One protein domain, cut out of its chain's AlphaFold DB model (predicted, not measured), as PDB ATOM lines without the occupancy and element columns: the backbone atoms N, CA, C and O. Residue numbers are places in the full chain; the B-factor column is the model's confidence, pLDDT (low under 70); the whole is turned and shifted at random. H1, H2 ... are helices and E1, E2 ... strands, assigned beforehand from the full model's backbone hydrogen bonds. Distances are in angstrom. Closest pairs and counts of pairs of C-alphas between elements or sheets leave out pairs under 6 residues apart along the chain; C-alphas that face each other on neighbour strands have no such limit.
ATOM      1  N   LYS A 297     182.046 204.441 260.846       46.19
ATOM      2  CA  LYS A 297     182.228 204.919 259.473       46.19
ATOM      3  C   LYS A 297     183.729 205.013 259.232       46.19
ATOM      4  O   LYS A 297     184.419 205.691 259.989       46.19
ATOM      5  N   ALA A 298     184.221 204.305 258.218       48.88
ATOM      6  CA  ALA A 298     185.592 204.469 257.769       48.88
ATOM      7  C   ALA A 298     185.789 205.946 257.420       48.88
ATOM      8  O   ALA A 298     185.078 206.482 256.567       48.88
ATOM      9  N   ASP A 299     186.695 206.604 258.135       55.38
ATOM     10  CA  ASP A 299     187.106 207.951 257.794       55.38
ATOM     11  C   ASP A 299     188.217 207.856 256.745       55.38
ATOM     12  O   ASP A 299     189.147 207.054 256.867       55.38
ATOM     13  N   ASN A 300     188.125 208.676 255.701       60.16
ATOM     14  CA  ASN A 300     189.154 208.773 254.666       60.16
ATOM     15  C   ASN A 300     190.424 209.474 255.185       60.16
ATOM     16  O   ASN A 300     191.389 209.611 254.438       60.16
ATOM     17  N   ALA A 301     190.430 209.907 256.449       74.88
ATOM     18  CA  ALA A 301     191.540 210.589 257.099       74.88
ATOM     19  C   ALA A 301     192.759 209.695 257.395       74.88
ATOM     20  O   ALA A 301     193.761 210.217 257.853       74.88
ATOM     21  N   GLY A 302     192.708 208.371 257.189       84.69
ATOM     22  CA  GLY A 302     193.847 207.468 257.449       84.69
ATOM     23  C   GLY A 302     194.033 207.053 258.918       84.69
ATOM     24  O   GLY A 302     194.980 206.336 259.243       84.69
ATOM     25  N   LEU A 303     193.125 207.468 259.808       91.38
ATOM     26  CA  LEU A 303     193.013 206.977 261.184       91.38
ATOM     27  C   LEU A 303     192.065 205.770 261.234       91.38
ATOM     28  O   LEU A 303     190.999 205.792 260.615       91.38
ATOM     29  N   ILE A 304     192.409 204.721 261.989       91.81
ATOM     30  CA  ILE A 304     191.523 203.556 262.115       91.81
ATOM     31  C   ILE A 304     190.170 203.942 262.732       91.81
ATOM     32  O   ILE A 304     190.084 204.675 263.721       91.81
ATOM     33  N   ALA A 305     189.096 203.391 262.171       90.12
ATOM     34  CA  ALA A 305     187.725 203.739 262.535       90.12
ATOM     35  C   ALA A 305     187.403 203.574 264.046       90.12
ATOM     36  O   ALA A 305     186.713 204.432 264.607       90.12
ATOM     37  N   PRO A 306     187.942 202.562 264.763       91.56
ATOM     38  CA  PRO A 306     187.772 202.462 266.214       91.56
ATOM     39  C   PRO A 306     188.407 203.614 267.008       91.56
ATOM     40  O   PRO A 306     187.873 203.994 268.050       91.56
ATOM     41  N   LEU A 307     189.506 204.208 266.526       93.06
ATOM     42  CA  LEU A 307     190.097 205.392 267.158       93.06
ATOM     43  C   LEU A 307     189.272 206.648 266.893       93.06
ATOM     44  O   LEU A 307     189.138 207.454 267.803       93.06
ATOM     45  N   VAL A 308     188.653 206.784 265.718       90.94
ATOM     46  CA  VAL A 308     187.682 207.863 265.457       90.94
ATOM     47  C   VAL A 308     186.513 207.770 266.442       90.94
ATOM     48  O   VAL A 308     186.199 208.733 267.134       90.94
ATOM     49  N   SER A 309     185.946 206.572 266.613       90.31
ATOM     50  CA  SER A 309     184.866 206.347 267.588       90.31
ATOM     51  C   SER A 309     185.304 206.603 269.031       90.31
ATOM     52  O   SER A 309     184.507 207.037 269.863       90.31
ATOM     53  N   LEU A 310     186.569 206.317 269.358       90.19
ATOM     54  CA  LEU A 310     187.130 206.658 270.657       90.19
ATOM     55  C   LEU A 310     187.241 208.181 270.805       90.19
ATOM     56  O   LEU A 310     186.781 208.707 271.811       90.19
ATOM     57  N   THR A 311     187.765 208.893 269.805       89.06
ATOM     58  CA  THR A 311     187.811 210.363 269.770       89.06
ATOM     59  C   THR A 311     186.436 210.975 270.032       89.06
ATOM     60  O   THR A 311     186.318 211.819 270.921       89.06
ATOM     61  N   ASP A 312     185.392 210.507 269.344       87.19
ATOM     62  CA  ASP A 312     184.024 211.010 269.512       87.19
ATOM     63  C   ASP A 312     183.545 210.869 270.962       87.19
ATOM     64  O   ASP A 312     183.096 211.844 271.564       87.19
ATOM     65  N   LYS A 313     183.749 209.696 271.579       85.50
ATOM     66  CA  LYS A 313     183.409 209.465 272.995       85.50
ATOM     67  C   LYS A 313     184.140 210.421 273.936       85.50
ATOM     68  O   LYS A 313     183.553 210.899 274.903       85.50
ATOM     69  N   TYR A 314     185.417 210.697 273.675       80.69
ATOM     70  CA  TYR A 314     186.196 211.643 274.479       80.69
ATOM     71  C   TYR A 314     185.683 213.075 274.335       80.69
ATOM     72  O   TYR A 314     185.611 213.801 275.327       80.69
ATOM     73  N   LEU A 315     185.326 213.493 273.121       82.00
ATOM     74  CA  LEU A 315     184.794 214.829 272.862       82.00
ATOM     75  C   LEU A 315     183.392 215.004 273.459       82.00
ATOM     76  O   LEU A 315     183.101 216.045 274.050       82.00
ATOM     77  N   GLU A 316     182.536 213.986 273.364       80.62
ATOM     78  CA  GLU A 316     181.226 213.959 274.019       80.62
ATOM     79  C   GLU A 316     181.355 214.038 275.542       80.62
ATOM     80  O   GLU A 316     180.680 214.859 276.169       80.62
ATOM     81  N   ALA A 317     182.256 213.245 276.136       74.31
ATOM     82  CA  ALA A 317     182.559 213.317 277.562       74.31
ATOM     83  C   ALA A 317     183.025 214.730 277.940       74.31
ATOM     84  O   ALA A 317     182.376 215.379 278.753       74.31
ATOM     85  N   ALA A 318     184.033 215.282 277.260       69.31
ATOM     86  CA  ALA A 318     184.550 216.623 277.543       69.31
ATOM     87  C   ALA A 318     183.484 217.736 277.435       69.31
ATOM     88  O   ALA A 318     183.517 218.709 278.195       69.31
ATOM     89  N   ASN A 319     182.524 217.606 276.513       66.69
ATOM     90  CA  ASN A 319     181.417 218.555 276.358       66.69
ATOM     91  C   ASN A 319     180.369 218.431 277.474       66.69
ATOM     92  O   ASN A 319     179.845 219.444 277.946       66.69
ATOM     93  N   ASN A 320     180.091 217.207 277.927       62.03
ATOM     94  CA  ASN A 320     179.193 216.937 279.051       62.03
ATOM     95  C   ASN A 320     179.849 217.278 280.411       62.03
ATOM     96  O   ASN A 320     179.168 217.646 281.370       62.03
ATOM     97  N   GLU A 321     181.181 217.231 280.487       51.72
ATOM     98  CA  GLU A 321     182.007 217.328 281.694       51.72
ATOM     99  C   GLU A 321     182.506 218.746 282.038       51.72
ATOM    100  O   GLU A 321     183.607 218.921 282.557       51.72
ATOM    101  N   ARG A 322     181.648 219.777 282.016       48.31
ATOM    102  CA  ARG A 322     181.899 220.958 282.890       48.31
ATOM    103  C   ARG A 322     181.942 220.600 284.406       48.31
ATOM    104  O   ARG A 322     181.906 221.508 285.235       48.31
ATOM    105  N   LYS A 323     181.997 219.309 284.792       38.47
ATOM    106  CA  LYS A 323     181.974 218.782 286.169       38.47
ATOM    107  C   LYS A 323     182.788 217.496 286.454       38.47
ATOM    108  O   LYS A 323     182.743 217.071 287.605       38.47
ATOM    109  N   ILE A 324     183.529 216.888 285.519       36.34
ATOM    110  CA  ILE A 324     184.387 215.722 285.834       36.34
ATOM    111  C   ILE A 324     185.803 215.989 285.322       36.34
ATOM    112  O   ILE A 324     186.015 216.532 284.244       36.34
ATOM    113  N   ASP A 325     186.763 215.727 286.197       38.38
ATOM    114  CA  ASP A 325     188.185 215.953 286.005       38.38
ATOM    115  C   ASP A 325     188.723 214.885 285.041       38.38
ATOM    116  O   ASP A 325     188.683 213.700 285.357       38.38
ATOM    117  N   ILE A 326     189.232 215.294 283.872       43.28
ATOM    118  CA  ILE A 326     189.866 214.405 282.871       43.28
ATOM    119  C   ILE A 326     191.099 213.684 283.470       43.28
ATOM    120  O   ILE A 326     191.643 212.746 282.878       43.28
ATOM    121  N   SER A 327     191.534 214.073 284.674       40.97
ATOM    122  CA  SER A 327     192.350 213.226 285.533       40.97
ATOM    123  C   SER A 327     191.486 212.212 286.299       40.97
ATOM    124  O   SER A 327     191.152 212.380 287.474       40.97
ATOM    125  N   ASP A 328     191.199 211.069 285.671       42.97
ATOM    126  CA  ASP A 328     191.028 209.850 286.465       42.97
ATOM    127  C   ASP A 328     192.271 209.739 287.351       42.97
ATOM    128  O   ASP A 328     193.393 209.698 286.840       42.97
ATOM    129  N   LYS A 329     192.068 209.830 288.674       39.72
ATOM    130  CA  LYS A 329     193.096 210.026 289.708       39.72
ATOM    131  C   LYS A 329     194.174 208.938 289.668       39.72
ATOM    132  O   LYS A 329     194.215 208.047 290.518       39.72
ATOM    133  N   ALA A 330     195.112 209.052 288.740       40.59
ATOM    134  CA  ALA A 330     196.377 208.358 288.798       40.59
ATOM    135  C   ALA A 330     197.154 208.961 289.972       40.59
ATOM    136  O   ALA A 330     197.421 210.162 290.016       40.59
ATOM    137  N   LYS A 331     197.489 208.133 290.968       39.72
ATOM    138  CA  LYS A 331     198.411 208.532 292.039       39.72
ATOM    139  C   LYS A 331     199.669 209.113 291.397       39.72
ATOM    140  O   LYS A 331     200.250 208.455 290.535       39.72
ATOM    141  N   ALA A 332     200.082 210.299 291.849       36.53
ATOM    142  CA  ALA A 332     201.290 210.985 291.408       36.53
ATOM    143  C   ALA A 332     202.515 210.060 291.528       36.53
ATOM    144  O   ALA A 332     203.131 209.934 292.587       36.53
ATOM    145  N   LYS A 333     202.841 209.365 290.439       46.66
ATOM    146  CA  LYS A 333     204.150 208.761 290.200       46.66
ATOM    147  C   LYS A 333     204.903 209.741 289.316       46.66
ATOM    148  O   LYS A 333     204.322 210.283 288.386       46.66
ATOM    149  N   THR A 334     206.167 209.991 289.625       44.09
ATOM    150  CA  THR A 334     207.059 210.885 288.876       44.09
ATOM    151  C   THR A 334     206.871 210.718 287.365       44.09
ATOM    152  O   THR A 334     206.789 209.579 286.898       44.09
ATOM    153  N   ALA A 335     206.778 211.827 286.620       52.00
ATOM    154  CA  ALA A 335     206.618 211.804 285.165       52.00
ATOM    155  C   ALA A 335     207.621 210.819 284.543       52.00
ATOM    156  O   ALA A 335     208.826 210.898 284.795       52.00
ATOM    157  N   SER A 336     207.115 209.845 283.785       56.00
ATOM    158  CA  SER A 336     207.956 208.813 283.186       56.00
ATOM    159  C   SER A 336     208.800 209.449 282.088       56.00
ATOM    160  O   SER A 336     208.276 209.808 281.035       56.00
ATOM    161  N   GLN A 337     210.109 209.563 282.306       64.56
ATOM    162  CA  GLN A 337     211.025 210.022 281.269       64.56
ATOM    163  C   GLN A 337     210.968 209.053 280.082       64.56
ATOM    164  O   GLN A 337     211.181 207.850 280.239       64.56
ATOM    165  N   THR A 338     210.662 209.563 278.889       77.56
ATOM    166  CA  THR A 338     210.785 208.767 277.665       77.56
ATOM    167  C   THR A 338     212.265 208.656 277.310       77.56
ATOM    168  O   THR A 338     212.965 209.664 277.184       77.56
ATOM    169  N   LEU A 339     212.751 207.420 277.206       84.31
ATOM    170  CA  LEU A 339     214.142 207.103 276.902       84.31
ATOM    171  C   LEU A 339     214.236 206.539 275.487       84.31
ATOM    172  O   LEU A 339     213.385 205.751 275.072       84.31
ATOM    173  N   LEU A 340     215.292 206.916 274.767       88.06
ATOM    174  CA  LEU A 340     215.668 206.223 273.537       88.06
ATOM    175  C   LEU A 340     216.052 204.769 273.860       88.06
ATOM    176  O   LEU A 340     216.648 204.513 274.914       88.06
ATOM    177  N   PRO A 341     215.772 203.813 272.956       89.44
ATOM    178  CA  PRO A 341     216.325 202.473 273.079       89.44
ATOM    179  C   PRO A 341     217.853 202.533 273.179       89.44
ATOM    180  O   PRO A 341     218.494 203.296 272.456       89.44
ATOM    181  N   LYS A 342     218.441 201.694 274.043       90.00
ATOM    182  CA  LYS A 342     219.890 201.698 274.336       90.00
ATOM    183  C   LYS A 342     220.767 201.639 273.081       90.00
ATOM    184  O   LYS A 342     221.845 202.225 273.069       90.00
ATOM    185  N   LEU A 343     220.287 200.978 272.024       90.38
ATOM    186  CA  LEU A 343     220.981 200.863 270.739       90.38
ATOM    187  C   LEU A 343     221.268 202.228 270.073       90.38
ATOM    188  O   LEU A 343     222.177 202.328 269.255       90.38
ATOM    189  N   PHE A 344     220.535 203.284 270.442       94.06
ATOM    190  CA  PHE A 344     220.703 204.642 269.920       94.06
ATOM    191  C   PHE A 344     221.554 205.551 270.810       94.06
ATOM    192  O   PHE A 344     221.756 206.704 270.440       94.06
ATOM    193  N   ASN A 345     222.070 205.085 271.954       92.75
ATOM    194  CA  ASN A 345     222.833 205.939 272.873       92.75
ATOM    195  C   ASN A 345     224.034 206.605 272.181       92.75
ATOM    196  O   ASN A 345     224.198 207.818 272.285       92.75
ATOM    197  N   THR A 346     224.829 205.837 271.426       94.38
ATOM    198  CA  THR A 346     225.995 206.359 270.692       94.38
ATOM    199  C   THR A 346     225.589 207.375 269.628       94.38
ATOM    200  O   THR A 346     226.150 208.464 269.584       94.38
ATOM    201  N   LEU A 347     224.564 207.062 268.827       95.56
ATOM    202  CA  LEU A 347     224.041 207.984 267.814       95.56
ATOM    203  C   LEU A 347     223.498 209.270 268.456       95.56
ATOM    204  O   LEU A 347     223.703 210.364 267.949       95.56
ATOM    205  N   CYS A 348     222.837 209.167 269.607       95.25
ATOM    206  CA  CYS A 348     222.322 210.330 270.319       95.25
ATOM    207  C   CYS A 348     223.451 211.239 270.828       95.25
ATOM    208  O   CYS A 348     223.328 212.459 270.741       95.25
ATOM    209  N   LEU A 349     224.555 210.666 271.319       94.75
ATOM    210  CA  LEU A 349     225.741 211.433 271.707       94.75
ATOM    211  C   LEU A 349     226.372 212.133 270.499       94.75
ATOM    212  O   LEU A 349     226.568 213.345 270.547       94.75
ATOM    213  N   GLU A 350     226.585 211.410 269.399       95.44
ATOM    214  CA  GLU A 350     227.131 211.969 268.157       95.44
ATOM    215  C   GLU A 350     226.267 213.127 267.631       95.44
ATOM    216  O   GLU A 350     226.775 214.199 267.299       95.44
ATOM    217  N   ALA A 351     224.941 212.960 267.629       94.25
ATOM    218  CA  ALA A 351     224.027 214.004 267.185       94.25
ATOM    219  C   ALA A 351     224.136 215.282 268.041       94.25
ATOM    220  O   ALA A 351     224.055 216.402 267.532       94.25
ATOM    221  N   LYS A 352     224.350 215.135 269.353       93.50
ATOM    222  CA  LYS A 352     224.538 216.269 270.268       93.50
ATOM    223  C   LYS A 352     225.880 216.961 270.090       93.50
ATOM    224  O   LYS A 352     225.938 218.185 270.193       93.50
ATOM    225  N   GLU A 353     226.939 216.214 269.806       92.88
ATOM    226  CA  GLU A 353     228.240 216.797 269.478       92.88
ATOM    227  C   GLU A 353     228.154 217.653 268.209       92.88
ATOM    228  O   GLU A 353     228.681 218.767 268.186       92.88
ATOM    229  N   GLN A 354     227.406 217.206 267.194       91.81
ATOM    230  CA  GLN A 354     227.171 218.001 265.984       91.81
ATOM    231  C   GLN A 354     226.427 219.313 266.275       91.81
ATOM    232  O   GLN A 354     226.831 220.356 265.761       91.81
ATOM    233  N   PHE A 355     225.421 219.305 267.158       89.69
ATOM    234  CA  PHE A 355     224.769 220.544 267.606       89.69
ATOM    235  C   PHE A 355     225.757 221.533 268.242       89.69
ATOM    236  O   PHE A 355     225.693 222.731 267.973       89.69
ATOM    237  N   LEU A 356     226.686 221.052 269.075       86.31
ATOM    238  CA  LEU A 356     227.699 221.906 269.704       86.31
ATOM    239  C   LEU A 356     228.673 222.488 268.672       86.31
ATOM    240  O   LEU A 356     229.014 223.669 268.745       86.31
ATOM    241  N   LEU A 357     229.105 221.682 267.700       83.06
ATOM    242  CA  LEU A 357     230.004 222.122 266.630       83.06
ATOM    243  C   LEU A 357     229.357 223.186 265.736       83.06
ATOM    244  O   LEU A 357     229.999 224.182 265.398       83.06
ATOM    245  N   ASN A 358     228.082 223.015 265.400       80.50
ATOM    246  CA  ASN A 358     227.323 223.987 264.621       80.50
ATOM    247  C   ASN A 358     227.096 225.294 265.395       80.50
ATOM    248  O   ASN A 358     227.278 226.374 264.830       80.50
ATOM    249  N   ASP A 359     226.802 225.219 266.699       75.06
ATOM    250  CA  ASP A 359     226.692 226.393 267.578       75.06
ATOM    251  C   ASP A 359     228.028 227.167 267.672       75.06
ATOM    252  O   ASP A 359     228.041 228.400 267.752       75.06
ATOM    253  N   ILE A 360     229.167 226.463 267.641       65.75
ATOM    254  CA  ILE A 360     230.513 227.064 267.612       65.75
ATOM    255  C   ILE A 360     230.805 227.685 266.240       65.75
ATOM    256  O   ILE A 360     231.294 228.811 266.176       65.75
ATOM    257  N   SER A 361     230.477 226.995 265.145       58.34
ATOM    258  CA  SER A 361     230.634 227.493 263.770       58.34
ATOM    259  C   SER A 361     229.805 228.762 263.523       58.34
ATOM    260  O   SER A 361     230.317 229.753 263.001       58.34
ATOM    261  N   GLY A 362     228.560 228.791 264.011       54.47
ATOM    262  CA  GLY A 362     227.685 229.964 263.956       54.47
ATOM    263  C   GLY A 362     228.192 231.150 264.787       54.47
ATOM    264  O   GLY A 362     227.958 232.302 264.424       54.47
ATOM    265  N   VAL A 392     212.292 232.666 258.080       40.50
ATOM    266  CA  VAL A 392     211.794 231.755 259.110       40.50
ATOM    267  C   VAL A 392     213.036 231.198 259.799       40.50
ATOM    268  O   VAL A 392     213.914 230.625 259.156       40.50
ATOM    269  N   LYS A 393     213.171 231.434 261.106       45.47
ATOM    270  CA  LYS A 393     214.304 230.929 261.887       45.47
ATOM    271  C   LYS A 393     214.155 229.409 262.001       45.47
ATOM    272  O   LYS A 393     213.446 228.927 262.883       45.47
ATOM    273  N   THR A 394     214.762 228.691 261.063       58.09
ATOM    274  CA  THR A 394     214.709 227.232 260.959       58.09
ATOM    275  C   THR A 394     215.247 226.593 262.238       58.09
ATOM    276  O   THR A 394     216.233 227.057 262.822       58.09
ATOM    277  N   LEU A 395     214.561 225.554 262.722       66.75
ATOM    278  CA  LEU A 395     215.097 224.744 263.808       66.75
ATOM    279  C   LEU A 395     216.293 223.962 263.276       66.75
ATOM    280  O   LEU A 395     216.261 223.392 262.192       66.75
ATOM    281  N   GLU A 396     217.371 223.956 264.047       82.88
ATOM    282  CA  GLU A 396     218.553 223.187 263.700       82.88
ATOM    283  C   GLU A 396     218.238 221.687 263.810       82.88
ATOM    284  O   GLU A 396     217.717 221.221 264.831       82.88
ATOM    285  N   THR A 397     218.552 220.925 262.763       90.94
ATOM    286  CA  THR A 397     218.305 219.479 262.695       90.94
ATOM    287  C   THR A 397     219.611 218.737 262.470       90.94
ATOM    288  O   THR A 397     220.426 219.156 261.651       90.94
ATOM    289  N   VAL A 398     219.780 217.600 263.137       94.06
ATOM    290  CA  VAL A 398     220.935 216.714 262.992       94.06
ATOM    291  C   VAL A 398     220.459 215.324 262.594       94.06
ATOM    292  O   VAL A 398     219.446 214.832 263.085       94.06
ATOM    293  N   SER A 399     221.184 214.689 261.678       94.94
ATOM    294  CA  SER A 399     220.902 213.342 261.186       94.94
ATOM    295  C   SER A 399     222.169 212.507 261.267       94.94
ATOM    296  O   SER A 399     223.190 212.876 260.693       94.94
ATOM    297  N   VAL A 400     222.096 211.385 261.973       95.94
ATOM    298  CA  VAL A 400     223.207 210.447 262.155       95.94
ATOM    299  C   VAL A 400     222.724 209.028 261.895       95.94
ATOM    300  O   VAL A 400     221.572 208.680 262.170       95.94
ATOM    301  N   CYS A 401     223.597 208.188 261.360       96.56
ATOM    302  CA  CYS A 401     223.298 206.781 261.150       96.56
ATOM    303  C   CYS A 401     224.539 205.913 261.331       96.56
ATOM    304  O   CYS A 401     225.675 206.367 261.224       96.56
ATOM    305  N   ASN A 402     224.296 204.635 261.590       93.50
ATOM    306  CA  ASN A 402     225.279 203.573 261.430       93.50
ATOM    307  C   ASN A 402     224.747 202.552 260.414       93.50
ATOM    308  O   ASN A 402     223.709 202.770 259.792       93.50
ATOM    309  N   GLN A 403     225.433 201.417 260.271       89.81
ATOM    310  CA  GLN A 403     225.102 200.382 259.285       89.81
ATOM    311  C   GLN A 403     223.630 199.925 259.304       89.81
ATOM    312  O   GLN A 403     223.104 199.527 258.266       89.81
ATOM    313  N   HIS A 404     222.967 199.972 260.464       90.81
ATOM    314  CA  HIS A 404     221.630 199.407 260.658       90.81
ATOM    315  C   HIS A 404     220.631 200.364 261.310       90.81
ATOM    316  O   HIS A 404     219.473 200.010 261.479       90.81
ATOM    317  N   ASN A 405     221.041 201.561 261.725       95.56
ATOM    318  CA  ASN A 405     220.192 202.426 262.536       95.56
ATOM    319  C   ASN A 405     220.333 203.877 262.105       95.56
ATOM    320  O   ASN A 405     221.434 204.339 261.816       95.56
ATOM    321  N   ALA A 406     219.216 204.593 262.097       97.00
ATOM    322  CA  ALA A 406     219.146 206.013 261.789       97.00
ATOM    323  C   ALA A 406     218.520 206.770 262.959       97.00
ATOM    324  O   ALA A 406     217.542 206.301 263.544       97.00
ATOM    325  N   LEU A 407     219.063 207.945 263.267       98.00
ATOM    326  CA  LEU A 407     218.521 208.884 264.239       98.00
ATOM    327  C   LEU A 407     218.518 210.290 263.634       98.00
ATOM    328  O   LEU A 407     219.556 210.836 263.264       98.00
ATOM    329  N   TRP A 408     217.332 210.875 263.567       97.31
ATOM    330  CA  TRP A 408     217.093 212.269 263.230       97.31
ATOM    331  C   TRP A 408     216.689 213.009 264.508       97.31
ATOM    332  O   TRP A 408     215.887 212.497 265.293       97.31
ATOM    333  N   LEU A 409     217.262 214.185 264.753       95.81
ATOM    334  CA  LEU A 409     217.129 214.906 266.017       95.81
ATOM    335  C   LEU A 409     216.993 216.412 265.778       95.81
ATOM    336  O   LEU A 409     217.728 216.986 264.979       95.81
ATOM    337  N   THR A 410     216.116 217.076 266.528       95.38
ATOM    338  CA  THR A 410     216.045 218.545 266.599       95.38
ATOM    339  C   THR A 410     215.852 219.028 268.037       95.38
ATOM    340  O   THR A 410     215.331 218.297 268.887       95.38
ATOM    341  N   LYS A 411     216.304 220.252 268.329       93.62
ATOM    342  CA  LYS A 411     216.144 220.905 269.638       93.62
ATOM    343  C   LYS A 411     214.696 221.385 269.805       93.62
ATOM    344  O   LYS A 411     214.116 221.962 268.894       93.62
ATOM    345  N   VAL A 412     214.135 221.210 270.997       93.81
ATOM    346  CA  VAL A 412     212.798 221.698 271.367       93.81
ATOM    347  C   VAL A 412     212.952 222.824 272.382       93.81
ATOM    348  O   VAL A 412     213.672 222.689 273.373       93.81
ATOM    349  N   SER A 413     212.291 223.960 272.151       91.25
ATOM    350  CA  SER A 413     212.322 225.059 273.115       91.25
ATOM    351  C   SER A 413     211.429 224.771 274.328       91.25
ATOM    352  O   SER A 413     210.472 224.002 274.258       91.25
ATOM    353  N   LYS A 414     211.702 225.431 275.462       89.00
ATOM    354  CA  LYS A 414     210.928 225.233 276.702       89.00
ATOM    355  C   LYS A 414     209.429 225.507 276.539       89.00
ATOM    356  O   LYS A 414     208.631 224.862 277.206       89.00
ATOM    357  N   VAL A 415     209.051 226.447 275.673       91.62
ATOM    358  CA  VAL A 415     207.638 226.786 275.430       91.62
ATOM    359  C   VAL A 415     206.951 225.807 274.473       91.62
ATOM    360  O   VAL A 415     205.730 225.757 274.430       91.62
ATOM    361  N   GLU A 416     207.719 224.993 273.743       93.81
ATOM    362  CA  GLU A 416     207.210 224.056 272.734       93.81
ATOM    363  C   GLU A 416     207.127 222.611 273.239       93.81
ATOM    364  O   GLU A 416     206.797 221.706 272.480       93.81
ATOM    365  N   GLN A 417     207.410 222.349 274.515       94.25
ATOM    366  CA  GLN A 417     207.469 220.977 275.026       94.25
ATOM    367  C   GLN A 417     206.140 220.228 274.865       94.25
ATOM    368  O   GLN A 417     206.137 219.075 274.434       94.25
ATOM    369  N   ALA A 418     205.011 220.873 275.175       95.25
ATOM    370  CA  ALA A 418     203.695 220.251 275.041       95.25
ATOM    371  C   ALA A 418     203.371 219.922 273.576       95.25
ATOM    372  O   ALA A 418     203.036 218.778 273.261       95.25
ATOM    373  N   ILE A 419     203.545 220.896 272.676       97.25
ATOM    374  CA  ILE A 419     203.262 220.707 271.251       97.25
ATOM    375  C   ILE A 419     204.202 219.680 270.611       97.25
ATOM    376  O   ILE A 419     203.743 218.855 269.825       97.25
ATOM    377  N   ALA A 420     205.473 219.630 271.015       97.19
ATOM    378  CA  ALA A 420     206.432 218.634 270.548       97.19
ATOM    379  C   ALA A 420     206.035 217.206 270.959       97.19
ATOM    380  O   ALA A 420     206.086 216.290 270.138       97.19
ATOM    381  N   ASN A 421     205.593 217.006 272.206       97.12
ATOM    382  CA  ASN A 421     205.124 215.694 272.664       97.12
ATOM    383  C   ASN A 421     203.874 215.248 271.902       97.12
ATOM    384  O   ASN A 421     203.841 214.132 271.386       97.12
ATOM    385  N   ILE A 422     202.867 216.121 271.805       98.12
ATOM    386  CA  ILE A 422     201.616 215.832 271.089       98.12
ATOM    387  C   ILE A 422     201.914 215.524 269.617       98.12
ATOM    388  O   ILE A 422     201.455 214.508 269.099       98.12
ATOM    389  N   THR A 423     202.762 216.330 268.971       98.50
ATOM    390  CA  THR A 423     203.206 216.098 267.588       98.50
ATOM    391  C   THR A 423     203.904 214.747 267.447       98.50
ATOM    392  O   THR A 423     203.654 214.037 266.480       98.50
ATOM    393  N   SER A 424     204.730 214.332 268.416       98.38
ATOM    394  CA  SER A 424     205.438 213.045 268.341       98.38
ATOM    395  C   SER A 424     204.490 211.838 268.319       98.38
ATOM    396  O   SER A 424     204.756 210.851 267.627       98.38
ATOM    397  N   TYR A 425     203.349 211.935 269.009       98.50
ATOM    398  CA  TYR A 425     202.297 210.917 268.986       98.50
ATOM    399  C   TYR A 425     201.579 210.868 267.637       98.50
ATOM    400  O   TYR A 425     201.353 209.779 267.115       98.50
ATOM    401  N   ILE A 426     201.274 212.033 267.058       98.62
ATOM    402  CA  ILE A 426     200.613 212.140 265.750       98.62
ATOM    403  C   ILE A 426     201.540 211.618 264.643       98.62
ATOM    404  O   ILE A 426     201.126 210.772 263.856       98.62
ATOM    405  N   VAL A 427     202.814 212.029 264.628       98.62
ATOM    406  CA  VAL A 427     203.816 211.528 263.667       98.62
ATOM    407  C   VAL A 427     203.951 210.009 263.767       98.62
ATOM    408  O   VAL A 427     203.920 209.328 262.748       98.62
ATOM    409  N   SER A 428     204.034 209.459 264.984       98.44
ATOM    410  CA  SER A 428     204.159 208.006 265.188       98.44
ATOM    411  C   SER A 428     202.925 207.204 264.763       98.44
ATOM    412  O   SER A 428     203.029 205.994 264.588       98.44
ATOM    413  N   ALA A 429     201.772 207.849 264.585       98.19
ATOM    414  CA  ALA A 429     200.545 207.222 264.102       98.19
ATOM    415  C   ALA A 429     200.318 207.406 262.590       98.19
ATOM    416  O   ALA A 429     199.444 206.754 262.018       98.19
ATOM    417  N   TYR A 430     201.070 208.296 261.938       98.06
ATOM    418  CA  TYR A 430     200.805 208.689 260.559       98.06
ATOM    419  C   TYR A 430     201.130 207.554 259.568       98.06
ATOM    420  O   TYR A 430     202.262 207.053 259.577       98.06
ATOM    421  N   PRO A 431     200.201 207.146 258.677       96.00
ATOM    422  CA  PRO A 431     200.420 206.009 257.781       96.00
ATOM    423  C   PRO A 431     201.677 206.127 256.912       96.00
ATOM    424  O   PRO A 431     202.449 205.173 256.815       96.00
ATOM    425  N   ALA A 432     201.955 207.303 256.338       95.81
ATOM    426  CA  ALA A 432     203.148 207.490 255.507       95.81
ATOM    427  C   ALA A 432     204.457 207.360 256.311       95.81
ATOM    428  O   ALA A 432     205.457 206.873 255.782       95.81
ATOM    429  N   PHE A 433     204.447 207.739 257.594       97.44
ATOM    430  CA  PHE A 433     205.580 207.547 258.502       97.44
ATOM    431  C   PHE A 433     205.782 206.062 258.841       97.44
ATOM    432  O   PHE A 433     206.906 205.553 258.837       97.44
ATOM    433  N   LEU A 434     204.683 205.342 259.087       96.94
ATOM    434  CA  LEU A 434     204.680 203.922 259.445       96.94
ATOM    435  C   LEU A 434     204.923 202.979 258.261       96.94
ATOM    436  O   LEU A 434     205.322 201.830 258.476       96.94
ATOM    437  N   ALA A 435     204.723 203.447 257.026       94.75
ATOM    438  CA  ALA A 435     204.770 202.636 255.813       94.75
ATOM    439  C   ALA A 435     206.038 201.783 255.721       94.75
ATOM    440  O   ALA A 435     205.970 200.590 255.441       94.75
ATOM    441  N   ARG A 436     207.208 202.344 256.044       93.25
ATOM    442  CA  ARG A 436     208.470 201.592 255.980       93.25
ATOM    443  C   ARG A 436     208.540 200.429 256.953       93.25
ATOM    444  O   ARG A 436     209.061 199.373 256.595       93.25
ATOM    445  N   ARG A 437     208.023 200.615 258.167       96.06
ATOM    446  CA  ARG A 437     207.933 199.540 259.154       96.06
ATOM    447  C   ARG A 437     206.919 198.492 258.709       96.06
ATOM    448  O   ARG A 437     207.210 197.304 258.807       96.06
ATOM    449  N   CYS A 438     205.766 198.913 258.202       95.19
ATOM    450  CA  CYS A 438     204.717 197.995 257.751       95.19
ATOM    451  C   CYS A 438     205.115 197.227 256.481       95.19
ATOM    452  O   CYS A 438     204.671 196.109 256.282       95.19
ATOM    453  N   GLN A 439     206.013 197.782 255.663       93.50
ATOM    454  CA  GLN A 439     206.505 197.164 254.428       93.50
ATOM    455  C   GLN A 439     207.791 196.335 254.609       93.50
ATOM    456  O   GLN A 439     208.331 195.817 253.628       93.50
ATOM    457  N   GLY A 440     208.303 196.215 255.838       93.56
ATOM    458  CA  GLY A 440     209.477 195.397 256.150       93.56
ATOM    459  C   GLY A 440     210.835 196.040 255.879       93.56
ATOM    460  O   GLY A 440     211.847 195.336 255.845       93.56
ATOM    461  N   PHE A 441     210.900 197.362 255.690       93.31
ATOM    462  CA  PHE A 441     212.166 198.074 255.484       93.31
ATOM    463  C   PHE A 441     212.935 198.339 256.779       93.31
ATOM    464  O   PHE A 441     214.162 198.449 256.734       93.31
ATOM    465  N   CYS A 442     212.251 198.403 257.919       94.56
ATOM    466  CA  CYS A 442     212.856 198.524 259.243       94.56
ATOM    467  C   CYS A 442     212.162 197.614 260.265       94.56
ATOM    468  O   CYS A 442     211.046 197.157 260.038       94.56
ATOM    469  N   TYR A 443     212.840 197.332 261.382       95.19
ATOM    470  CA  TYR A 443     212.272 196.538 262.480       95.19
ATOM    471  C   TYR A 443     211.401 197.400 263.397       95.19
ATOM    472  O   TYR A 443     210.345 196.969 263.850       95.19
ATOM    473  N   ALA A 444     211.821 198.640 263.647       95.25
ATOM    474  CA  ALA A 444     211.059 199.598 264.431       95.25
ATOM    475  C   ALA A 444     211.327 201.021 263.934       95.25
ATOM    476  O   ALA A 444     212.443 201.337 263.526       95.25
ATOM    477  N   THR A 445     210.311 201.877 264.005       97.00
ATOM    478  CA  THR A 445     210.419 203.319 263.763       97.00
ATOM    479  C   THR A 445     209.513 204.050 264.741       97.00
ATOM    480  O   THR A 445     208.431 203.548 265.049       97.00
ATOM    481  N   GLN A 446     209.945 205.199 265.258       97.25
ATOM    482  CA  GLN A 446     209.129 205.994 266.176       97.25
ATOM    483  C   GLN A 446     209.580 207.454 266.211       97.25
ATOM    484  O   GLN A 446     210.776 207.739 266.124       97.25
ATOM    485  N   ALA A 447     208.618 208.363 266.386       98.06
ATOM    486  CA  ALA A 447     208.852 209.744 266.782       98.06
ATOM    487  C   ALA A 447     208.563 209.913 268.282       98.06
ATOM    488  O   ALA A 447     207.533 209.472 268.789       98.06
ATOM    489  N   LEU A 448     209.466 210.556 269.012       97.19
ATOM    490  CA  LEU A 448     209.323 210.779 270.446       97.19
ATOM    491  C   LEU A 448     210.093 212.014 270.889       97.19
ATOM    492  O   LEU A 448     211.086 212.405 270.279       97.19
ATOM    493  N   THR A 449     209.685 212.592 272.009       95.88
ATOM    494  CA  THR A 449     210.519 213.566 272.709       95.88
ATOM    495  C   THR A 449     211.358 212.883 273.781       95.88
ATOM    496  O   THR A 449     210.859 212.012 274.492       95.88
ATOM    497  N   ILE A 450     212.608 213.305 273.946       94.06
ATOM    498  CA  ILE A 450     213.544 212.740 274.929       94.06
ATOM    499  C   ILE A 450     214.082 213.814 275.871       94.06
ATOM    500  O   ILE A 450     213.965 215.011 275.605       94.06
ATOM    501  N   GLU A 451     214.689 213.369 276.974       89.50
ATOM    502  CA  GLU A 451     215.409 214.236 277.923       89.50
ATOM    503  C   GLU A 451     214.552 215.396 278.421       89.50
ATOM    504  O   GLU A 451     214.875 216.568 278.234       89.50
ATOM    505  N   ASN A 452     213.412 215.052 279.025       87.69
ATOM    506  CA  ASN A 452     212.421 216.017 279.501       87.69
ATOM    507  C   ASN A 452     211.952 216.967 278.390       87.69
ATOM    508  O   ASN A 452     211.753 218.159 278.612       87.69
ATOM    509  N   SER A 453     211.769 216.418 277.189       89.75
ATOM    510  CA  SER A 453     211.314 217.147 276.004       89.75
ATOM    511  C   SER A 453     212.274 218.242 275.544       89.75
ATOM    512  O   SER A 453     211.842 219.271 275.035       89.75
ATOM    513  N   THR A 454     213.577 218.032 275.736       91.81
ATOM    514  CA  THR A 454     214.621 218.928 275.210       91.81
ATOM    515  C   THR A 454     214.888 218.665 273.730       91.81
ATOM    516  O   THR A 454     215.308 219.565 273.004       91.81
ATOM    517  N   TYR A 455     214.612 217.446 273.262       95.00
ATOM    518  CA  TYR A 455     214.785 217.071 271.865       95.00
ATOM    519  C   TYR A 455     213.571 216.323 271.331       95.00
ATOM    520  O   TYR A 455     212.942 215.553 272.061       95.00
ATOM    521  N   PHE A 456     213.297 216.519 270.045       96.75
ATOM    522  CA  PHE A 456     212.365 215.727 269.255       96.75
ATOM    523  C   PHE A 456     213.191 214.794 268.370       96.75
ATOM    524  O   PHE A 456     214.012 215.250 267.571       96.75
ATOM    525  N   ALA A 457     213.014 213.494 268.567       97.19
ATOM    526  CA  ALA A 457     213.797 212.437 267.953       97.19
ATOM    527  C   ALA A 457     212.908 211.568 267.062       97.19
ATOM    528  O   ALA A 457     211.807 211.185 267.457       97.19
ATOM    529  N   ILE A 458     213.421 211.205 265.892       98.12
ATOM    530  CA  ILE A 458     212.865 210.161 265.037       98.12
ATOM    531  C   ILE A 458     213.953 209.125 264.825       98.12
ATOM    532  O   ILE A 458     215.042 209.461 264.363       98.12
ATOM    533  N   TYR A 459     213.664 207.867 265.138       97.69
ATOM    534  CA  TYR A 459     214.609 206.782 264.903       97.69
ATOM    535  C   TYR A 459     214.042 205.717 263.974       97.69
ATOM    536  O   TYR A 459     212.837 205.486 263.947       97.69
ATOM    537  N   SER A 460     214.937 205.024 263.270       97.12
ATOM    538  CA  SER A 460     214.656 203.765 262.576       97.12
ATOM    539  C   SER A 460     215.699 202.737 263.006       97.12
ATOM    540  O   SER A 460     216.899 202.959 262.835       97.12
ATOM    541  N   ALA A 461     215.245 201.644 263.618       95.44
ATOM    542  CA  ALA A 461     216.084 200.556 264.105       95.44
ATOM    543  C   ALA A 461     216.075 199.412 263.104       95.44
ATOM    544  O   ALA A 461     215.035 199.118 262.491       95.44
ATOM    545  N   PHE A 462     217.209 198.731 262.951       93.88
ATOM    546  CA  PHE A 462     217.251 197.646 261.992       93.88
ATOM    547  C   PHE A 462     217.566 198.103 260.559       93.88
ATOM    548  O   PHE A 462     218.195 197.316 259.882       93.88
ATOM    549  N   ASP A 463     217.070 199.254 260.074       93.06
ATOM    550  CA  ASP A 463     216.788 199.656 258.669       93.06
ATOM    551  C   ASP A 463     217.722 199.136 257.544       93.06
ATOM    552  O   ASP A 463     218.933 199.024 257.694       93.06
ATOM    553  N   ILE A 464     217.138 198.803 256.380       91.62
ATOM    554  CA  ILE A 464     217.861 198.281 255.197       91.62
ATOM    555  C   ILE A 464     218.710 199.378 254.547       91.62
ATOM    556  O   ILE A 464     219.690 199.092 253.857       91.62
ATOM    557  N   ALA A 465     218.295 200.636 254.691       91.69
ATOM    558  CA  ALA A 465     219.019 201.787 254.174       91.69
ATOM    559  C   ALA A 465     218.863 202.985 255.128       91.69
ATOM    560  O   ALA A 465     218.144 203.929 254.781       91.69
ATOM    561  N   PRO A 466     219.529 202.963 256.300       92.81
ATOM    562  CA  PRO A 466     219.403 203.998 257.331       92.81
ATOM    563  C   PRO A 466     219.663 205.416 256.798       92.81
ATOM    564  O   PRO A 466     218.888 206.338 257.036       92.81
ATOM    565  N   ASP A 467     220.699 205.583 255.980       91.44
ATOM    566  CA  ASP A 467     221.090 206.876 255.406       91.44
ATOM    567  C   ASP A 467     220.039 207.397 254.417       91.44
ATOM    568  O   ASP A 467     219.731 208.588 254.375       91.44
ATOM    569  N   LYS A 468     219.426 206.497 253.635       90.81
ATOM    570  CA  LYS A 468     218.306 206.871 252.761       90.81
ATOM    571  C   LYS A 468     217.065 207.205 253.574       90.81
ATOM    572  O   LYS A 468     216.317 208.085 253.162       90.81
ATOM    573  N   GLN A 469     216.857 206.522 254.700       92.94
ATOM    574  CA  GLN A 469     215.713 206.755 255.567       92.94
ATOM    575  C   GLN A 469     215.700 208.180 256.121       92.94
ATOM    576  O   GLN A 469     214.651 208.822 256.104       92.94
ATOM    577  N   LEU A 470     216.861 208.705 256.521       93.44
ATOM    578  CA  LEU A 470     216.995 210.081 257.012       93.44
ATOM    579  C   LEU A 470     216.473 211.122 256.006       93.44
ATOM    580  O   LEU A 470     215.808 212.074 256.402       93.44
ATOM    581  N   ASN A 471     216.670 210.894 254.703       91.81
ATOM    582  CA  ASN A 471     216.192 211.797 253.649       91.81
ATOM    583  C   ASN A 471     214.670 211.751 253.435       91.81
ATOM    584  O   ASN A 471     214.120 212.632 252.780       91.81
ATOM    585  N   THR A 472     213.978 210.733 253.958       93.38
ATOM    586  CA  THR A 472     212.513 210.616 253.838       93.38
ATOM    587  C   THR A 472     211.764 211.313 254.971       93.38
ATOM    588  O   THR A 472     210.587 211.628 254.815       93.38
ATOM    589  N   ILE A 473     212.441 211.581 256.094       95.31
ATOM    590  CA  ILE A 473     211.821 212.154 257.292       95.31
ATOM    591  C   ILE A 473     211.284 213.567 257.019       95.31
ATOM    592  O   ILE A 473     210.090 213.769 257.241       95.31
ATOM    593  N   PRO A 474     212.071 214.531 256.490       95.19
ATOM    594  CA  PRO A 474     211.560 215.883 256.276       95.19
ATOM    595  C   PRO A 474     210.366 215.941 255.299       95.19
ATOM    596  O   PRO A 474     209.352 216.531 255.666       95.19
ATOM    597  N   PRO A 475     210.391 215.272 254.122       95.88
ATOM    598  CA  PRO A 475     209.219 215.201 253.246       95.88
ATOM    599  C   PRO A 475     207.988 214.563 253.903       95.88
ATOM    600  O   PRO A 475     206.870 214.998 253.651       95.88
ATOM    601  N   CYS A 476     208.174 213.550 254.757       96.94
ATOM    602  CA  CYS A 476     207.072 212.909 255.474       96.94
ATOM    603  C   CYS A 476     206.426 213.853 256.499       96.94
ATOM    604  O   CYS A 476     205.201 213.943 256.561       96.94
ATOM    605  N   LEU A 477     207.239 214.588 257.265       97.62
ATOM    606  CA  LEU A 477     206.757 215.595 258.214       97.62
ATOM    607  C   LEU A 477     206.059 216.761 257.504       97.62
ATOM    608  O   LEU A 477     205.034 217.235 257.990       97.62
ATOM    609  N   LEU A 478     206.572 217.187 256.345       96.56
ATOM    610  CA  LEU A 478     205.927 218.206 255.520       96.56
ATOM    611  C   LEU A 478     204.566 217.725 255.003       96.56
ATOM    612  O   LEU A 478     203.575 218.427 255.174       96.56
ATOM    613  N   ALA A 479     204.493 216.506 254.460       97.00
ATOM    614  CA  ALA A 479     203.232 215.922 254.011       97.00
ATOM    615  C   ALA A 479     202.205 215.820 255.150       97.00
ATOM    616  O   ALA A 479     201.040 216.140 254.951       97.00
ATOM    617  N   LEU A 480     202.633 215.423 256.355       97.88
ATOM    618  CA  LEU A 480     201.759 215.423 257.531       97.88
ATOM    619  C   LEU A 480     201.299 216.838 257.900       97.88
ATOM    620  O   LEU A 480     200.146 217.010 258.269       97.88
ATOM    621  N   SER A 481     202.168 217.848 257.794       97.81
ATOM    622  CA  SER A 481     201.784 219.235 258.092       97.81
ATOM    623  C   SER A 481     200.667 219.754 257.181       97.81
ATOM    624  O   SER A 481     199.900 220.616 257.586       97.81
ATOM    625  N   GLU A 482     200.539 219.201 255.974       96.81
ATOM    626  CA  GLU A 482     199.486 219.548 255.015       96.81
ATOM    627  C   GLU A 482     198.230 218.661 255.166       96.81
ATOM    628  O   GLU A 482     197.158 219.009 254.658       96.81
ATOM    629  N   ASP A 483     198.320 217.544 255.899       97.00
ATOM    630  CA  ASP A 483     197.208 216.621 256.154       97.00
ATOM    631  C   ASP A 483     196.365 217.054 257.360       97.00
ATOM    632  O   ASP A 483     196.371 216.487 258.459       97.00
ATOM    633  N   ASN A 484     195.577 218.090 257.105       94.44
ATOM    634  CA  ASN A 484     194.630 218.653 258.051       94.44
ATOM    635  C   ASN A 484     193.629 217.623 258.602       94.44
ATOM    636  O   ASN A 484     193.280 217.688 259.781       94.44
ATOM    637  N   HIS A 485     193.188 216.658 257.790       94.38
ATOM    638  CA  HIS A 485     192.189 215.675 258.212       94.38
ATOM    639  C   HIS A 485     192.781 214.709 259.241       94.38
ATOM    640  O   HIS A 485     192.188 214.516 260.306       94.38
ATOM    641  N   PHE A 486     193.973 214.165 258.973       96.19
ATOM    642  CA  PHE A 486     194.632 213.246 259.900       96.19
ATOM    643  C   PHE A 486     195.010 213.929 261.222       96.19
ATOM    644  O   PHE A 486     194.790 213.355 262.296       96.19
ATOM    645  N   ILE A 487     195.542 215.163 261.169       97.31
ATOM    646  CA  ILE A 487     195.872 215.923 262.385       97.31
ATOM    647  C   ILE A 487     194.603 216.135 263.221       97.31
ATOM    648  O   ILE A 487     194.619 215.833 264.415       97.31
ATOM    649  N   SER A 488     193.505 216.598 262.609       94.19
ATOM    650  CA  SER A 488     192.238 216.845 263.314       94.19
ATOM    651  C   SER A 488     191.714 215.590 264.013       94.19
ATOM    652  O   SER A 488     191.442 215.610 265.215       94.19
ATOM    653  N   ALA A 489     191.649 214.475 263.277       93.81
ATOM    654  CA  ALA A 489     191.124 213.204 263.773       93.81
ATOM    655  C   ALA A 489     191.959 212.628 264.934       93.81
ATOM    656  O   ALA A 489     191.424 211.978 265.837       93.81
ATOM    657  N   SER A 490     193.269 212.890 264.936       96.12
ATOM    658  CA  SER A 490     194.222 212.350 265.914       96.12
ATOM    659  C   SER A 490     194.411 213.231 267.156       96.12
ATOM    660  O   SER A 490     194.832 212.744 268.211       96.12
ATOM    661  N   LEU A 491     194.128 214.535 267.054       95.62
ATOM    662  CA  LEU A 491     194.548 215.534 268.040       95.62
ATOM    663  C   LEU A 491     193.959 215.295 269.433       95.62
ATOM    664  O   LEU A 491     194.680 215.395 270.427       95.62
ATOM    665  N   ALA A 492     192.670 214.965 269.531       93.88
ATOM    666  CA  ALA A 492     192.003 214.770 270.819       93.88
ATOM    667  C   ALA A 492     192.642 213.632 271.634       93.88
ATOM    668  O   ALA A 492     192.944 213.801 272.818       93.88
ATOM    669  N   LEU A 493     192.919 212.498 270.985       95.25
ATOM    670  CA  LEU A 493     193.573 211.351 271.611       95.25
ATOM    671  C   LEU A 493     195.025 211.663 271.978       95.25
ATOM    672  O   LEU A 493     195.440 211.397 273.107       95.25
ATOM    673  N   ALA A 494     195.777 212.313 271.082       96.69
ATOM    674  CA  ALA A 494     197.156 212.719 271.353       96.69
ATOM    675  C   ALA A 494     197.255 213.670 272.564       96.69
ATOM    676  O   ALA A 494     198.130 213.498 273.419       96.69
ATOM    677  N   LYS A 495     196.323 214.626 272.691       94.94
ATOM    678  CA  LYS A 495     196.190 215.502 273.867       94.94
ATOM    679  C   LYS A 495     195.861 214.711 275.135       94.94
ATOM    680  O   LYS A 495     196.532 214.884 276.151       94.94
ATOM    681  N   ALA A 496     194.874 213.816 275.080       92.19
ATOM    682  CA  ALA A 496     194.486 212.989 276.224       92.19
ATOM    683  C   ALA A 496     195.649 212.105 276.707       92.19
ATOM    684  O   ALA A 496     195.923 212.020 277.908       92.19
ATOM    685  N   LYS A 497     196.389 211.499 275.773       93.56
ATOM    686  CA  LYS A 497     197.604 210.742 276.070       93.56
ATOM    687  C   LYS A 497     198.663 211.618 276.735       93.56
ATOM    688  O   LYS A 497     199.208 211.211 277.760       93.56
ATOM    689  N   TYR A 498     198.930 212.810 276.198       93.38
ATOM    690  CA  TYR A 498     199.885 213.752 276.790       93.38
ATOM    691  C   TYR A 498     199.529 214.085 278.243       93.38
ATOM    692  O   TYR A 498     200.371 213.931 279.128       93.38
ATOM    693  N   CYS A 499     198.271 214.454 278.504       90.50
ATOM    694  CA  CYS A 499     197.777 214.749 279.848       90.50
ATOM    695  C   CYS A 499     198.003 213.593 280.824       90.50
ATOM    696  O   CYS A 499     198.459 213.822 281.940       90.50
ATOM    697  N   ARG A 500     197.752 212.347 280.404       87.56
ATOM    698  CA  ARG A 500     197.963 211.163 281.254       87.56
ATOM    699  C   ARG A 500     199.432 210.860 281.508       87.56
ATOM    700  O   ARG A 500     199.812 210.600 282.645       87.56
ATOM    701  N   VAL A 501     200.255 210.877 280.459       86.56
ATOM    702  CA  VAL A 501     201.682 210.529 280.551       86.56
ATOM    703  C   VAL A 501     202.440 211.547 281.403       86.56
ATOM    704  O   VAL A 501     203.269 211.161 282.228       86.56
ATOM    705  N   HIS A 502     202.129 212.833 281.230       86.19
ATOM    706  CA  HIS A 502     202.817 213.936 281.905       86.19
ATOM    707  C   HIS A 502     202.082 214.464 283.140       86.19
ATOM    708  O   HIS A 502     202.604 215.346 283.813       86.19
ATOM    709  N   GLN A 503     200.898 213.923 283.456       85.06
ATOM    710  CA  GLN A 503     200.042 214.364 284.568       85.06
ATOM    711  C   GLN A 503     199.749 215.873 284.513       85.06
ATOM    712  O   GLN A 503     199.856 216.591 285.506       85.06
ATOM    713  N   VAL A 504     199.394 216.353 283.319       86.44
ATOM    714  CA  VAL A 504     199.080 217.761 283.042       86.44
ATOM    715  C   VAL A 504     197.573 217.925 282.871       86.44
ATOM    716  O   VAL A 504     196.940 217.148 282.158       86.44
ATOM    717  N   ASP A 505     197.004 218.965 283.479       82.62
ATOM    718  CA  ASP A 505     195.598 219.339 283.290       82.62
ATOM    719  C   ASP A 505     195.319 219.696 281.819       82.62
ATOM    720  O   ASP A 505     196.018 220.522 281.224       82.62
ATOM    721  N   GLY A 506     194.271 219.103 281.239       80.50
ATOM    722  CA  GLY A 506     193.861 219.337 279.853       80.50
ATOM    723  C   GLY A 506     193.579 220.802 279.518       80.50
ATOM    724  O   GLY A 506     193.746 221.207 278.368       80.50
ATOM    725  N   ARG A 507     193.239 221.636 280.508       82.75
ATOM    726  CA  ARG A 507     193.074 223.087 280.330       82.75
ATOM    727  C   ARG A 507     194.352 223.773 279.843       82.75
ATOM    728  O   ARG A 507     194.248 224.729 279.085       82.75
ATOM    729  N   ASN A 508     195.530 223.260 280.204       82.06
ATOM    730  CA  ASN A 508     196.822 223.857 279.840       82.06
ATOM    731  C   ASN A 508     197.206 223.641 278.370       82.06
ATOM    732  O   ASN A 508     198.088 224.322 277.861       82.06
ATOM    733  N   ILE A 509     196.574 222.676 277.700       88.00
ATOM    734  CA  ILE A 509     196.847 222.323 276.299       88.00
ATOM    735  C   ILE A 509     195.600 222.430 275.419       88.00
ATOM    736  O   ILE A 509     195.594 221.993 274.264       88.00
ATOM    737  N   LYS A 510     194.511 222.972 275.975       85.69
ATOM    738  CA  LYS A 510     193.223 223.070 275.291       85.69
ATOM    739  C   LYS A 510     193.359 223.857 273.993       85.69
ATOM    740  O   LYS A 510     192.826 223.413 272.978       85.69
ATOM    741  N   ASP A 511     194.140 224.930 274.036       89.00
ATOM    742  CA  ASP A 511     194.280 225.898 272.951       89.00
ATOM    743  C   ASP A 511     195.174 225.419 271.802       89.00
ATOM    744  O   ASP A 511     195.121 226.021 270.741       89.00
ATOM    745  N   ILE A 512     195.935 224.323 271.969       95.00
ATOM    746  CA  ILE A 512     196.762 223.765 270.884       95.00
ATOM    747  C   ILE A 512     195.845 223.298 269.752       95.00
ATOM    748  O   ILE A 512     195.141 222.298 269.904       95.00
ATOM    749  N   SER A 513     195.823 224.000 268.630       96.38
ATOM    750  CA  SER A 513     194.952 223.684 267.502       96.38
ATOM    751  C   SER A 513     195.626 222.757 266.486       96.38
ATOM    752  O   SER A 513     196.780 222.347 266.630       96.38
ATOM    753  N   GLN A 514     194.884 222.395 265.443       96.56
ATOM    754  CA  GLN A 514     195.422 221.679 264.291       96.56
ATOM    755  C   GLN A 514     196.451 222.537 263.535       96.56
ATOM    756  O   GLN A 514     197.497 222.034 263.126       96.56
ATOM    757  N   GLU A 515     196.182 223.838 263.399       97.62
ATOM    758  CA  GLU A 515     197.073 224.816 262.770       97.62
ATOM    759  C   GLU A 515     198.383 224.960 263.549       97.62
ATOM    760  O   GLU A 515     199.442 225.058 262.932       97.62
ATOM    761  N   ASP A 516     198.336 224.902 264.883       97.75
ATOM    762  CA  ASP A 516     199.548 224.910 265.704       97.75
ATOM    763  C   ASP A 516     200.428 223.685 265.410       97.75
ATOM    764  O   ASP A 516     201.642 223.822 265.252       97.75
ATOM    765  N   ILE A 517     199.833 222.487 265.302       98.25
ATOM    766  CA  ILE A 517     200.566 221.250 264.970       98.25
ATOM    767  C   ILE A 517     201.177 221.344 263.569       98.25
ATOM    768  O   ILE A 517     202.362 221.050 263.398       98.25
ATOM    769  N   SER A 518     200.394 221.791 262.583       97.69
ATOM    770  CA  SER A 518     200.873 222.044 261.219       97.69
ATOM    771  C   SER A 518     202.053 223.020 261.219       97.69
ATOM    772  O   SER A 518     203.111 222.721 260.664       97.69
ATOM    773  N   GLY A 519     201.906 224.169 261.883       96.69
ATOM    774  CA  GLY A 519     202.944 225.194 261.961       96.69
ATOM    775  C   GLY A 519     204.204 224.706 262.676       96.69
ATOM    776  O   GLY A 519     205.319 225.014 262.250       96.69
ATOM    777  N   TYR A 520     204.058 223.891 263.724       96.69
ATOM    778  CA  TYR A 520     205.196 223.273 264.402       96.69
ATOM    779  C   TYR A 520     205.946 222.301 263.483       96.69
ATOM    780  O   TYR A 520     207.171 222.375 263.401       96.69
ATOM    781  N   LEU A 521     205.241 221.442 262.740       96.94
ATOM    782  CA  LEU A 521     205.856 220.535 261.763       96.94
ATOM    783  C   LEU A 521     206.601 221.300 260.658       96.94
ATOM    784  O   LEU A 521     207.752 220.974 260.369       96.94
ATOM    785  N   GLN A 522     205.998 222.349 260.091       94.94
ATOM    786  CA  GLN A 522     206.634 223.198 259.068       94.94
ATOM    787  C   GLN A 522     207.917 223.853 259.595       94.94
ATOM    788  O   GLN A 522     208.978 223.750 258.976       94.94
ATOM    789  N   LYS A 523     207.853 224.418 260.808       93.12
ATOM    790  CA  LYS A 523     209.008 225.013 261.490       93.12
ATOM    791  C   LYS A 523     210.137 224.005 261.723       93.12
ATOM    792  O   LYS A 523     211.311 224.355 261.588       93.12
ATOM    793  N   VAL A 524     209.788 222.777 262.106       89.75
ATOM    794  CA  VAL A 524     210.741 221.685 262.351       89.75
ATOM    795  C   VAL A 524     211.446 221.250 261.062       89.75
ATOM    796  O   VAL A 524     212.635 220.938 261.096       89.75
ATOM    797  N   VAL A 525     210.739 221.250 259.931       86.12
ATOM    798  CA  VAL A 525     211.280 220.862 258.616       86.12
ATOM    799  C   VAL A 525     212.042 222.007 257.932       86.12
ATOM    800  O   VAL A 525     212.874 221.755 257.062       86.12
ATOM    801  N   GLY A 526     211.825 223.250 258.367       70.06
ATOM    802  CA  GLY A 526     212.518 224.431 257.859       70.06
ATOM    803  C   GLY A 526     211.873 225.053 256.618       70.06
ATOM    804  O   GLY A 526     212.607 225.541 255.759       70.06
ATOM    805  N   ASN A 527     210.536 225.034 256.544       47.41
ATOM    806  CA  ASN A 527     209.736 225.740 255.534       47.41
ATOM    807  C   ASN A 527     209.035 226.973 256.106       47.41
ATOM    808  O   ASN A 527     208.579 226.908 257.272       47.41
TER     809      ASN A 527
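What this domain is: This is residues 297 to 362 and 392 to 527 of the 527 residues of a protein of Cognaticolwellia beringensis (UniProt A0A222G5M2). A twisted sheet of four strands has H2 slantwise over one face and H3, H4 and the small H5 over the other; beyond H3, on its side away from the sheet, H7 and H9 pack on it. H6 lies beside H9, H1 packs on H7 at the end of the long axis far from H2, and the long link from H1 to H2 runs back along the length of the domain. The printed part has 202 residues, in the order H1 H2 E1 E2 H3 H4 E3 E4 H5 H6 H7 H8 H9, nine named helices and four named strands, and the sheet, in the order E1 E2 E4 E3, is antiparallel throughout. The class is mixed, helices and strands; the whole is compact, with a radius of gyration of the C-alphas of 17.5 A and spans of 53 by 35 by 35 A.

Where its parts are: Find C-alpha 305 at (187.725, 203.739, 262.535); from there H1, residues 305 to 320, runs 22.8 A. After residues 321 to 341, which have no named element, H2, residues 342 to 362, runs 31.1 A to C-alpha 362 at (227.685, 229.964, 263.956). Past the cut come strands E1, residues 397 to 401, and E2, residues 406 to 411. H3, residues 414 to 429, runs 24.3 A with a kink of 29 degrees near residue 421, and H4, residues 431 to 438, follows. Next are strands E3, residues 444 to 450, and E4, residues 455 to 461, 18.3 A long, then H5, residues 466 to 470, and H6, residues 473 to 482. H7, residues 484 to 502, runs 25.7 A with a kink of 42 degrees near residue 492. H8 is residues 506 to 509, and H9, residues 514 to 525, ends at C-alpha 525 (211.280, 220.862, 258.616).

How they stand to each other: Begin at the sheet. Hairpin E1 and E2 has N 398 and O 409 at 2.8 A; E2 and E4 have N 408 and O 458 at 2.8 A; hairpin E3 and E4 has N 448 and O 457 at 2.9 A. E2, H3 with H4, and E3 form a split strand-helix-strand unit, two strands running the same way with E4 between them, and its crossover is right-handed. The sheet has helices on both faces, an arrangement of three layers. H2 is at a height of 7.4 A over the sheet, closest at the C-alphas of Ala 351 and Val 398, 5.9 A apart. On the opposite face, H3 runs along the strands over E3, closest at the C-alphas of Ser 424 and Leu 448, 5.0 A apart. H4 and H5 are on the same face as H3, at heights of 8.7 A and 6.7 A. The hub is H7: it touches H3 at a steep tilt of 62 degrees, opposite ways, with the C-alphas of Ile 422 and Ala 494 closest at 5.4 A. H7 also touches H1, with the C-alphas of Thr 311 and Leu 493 closest at 6.1 A, and H8, with those of Cys 499 and Gly 506 closest at 6.0 A. H9 touches H6 at a shallow tilt of 25 degrees, opposite ways, with the C-alphas of Ser 481 and Ser 518 closest at 4.3 A; both only graze the sheet. H2 touches no helix. In H1, H5, H6 and H9 every O i to N i+4 pair is within hydrogen-bond range; in H2 15 of 17 are, in H3 10 of 12, in H4 2 of 4 and in H7 13 of 15, while H8 is too short for such a pair.

The domain as a whole: The C-alphas of Asn 320 and Ser 361 are the two farthest apart, at 54.7 A. Residues 363 to 391 are not printed, and C-alphas 362 and 392 are 16.7 A apart across this cut. Of the links that are printed whole, H1 to H2 is long and the others are tight. Residues 319 to 324 stand free. The mean pLDDT of the printed part is 85.8; look for values under 70 at residues 297 to 300, 318 to 337, 360 to 362, 392 to 395 and 527.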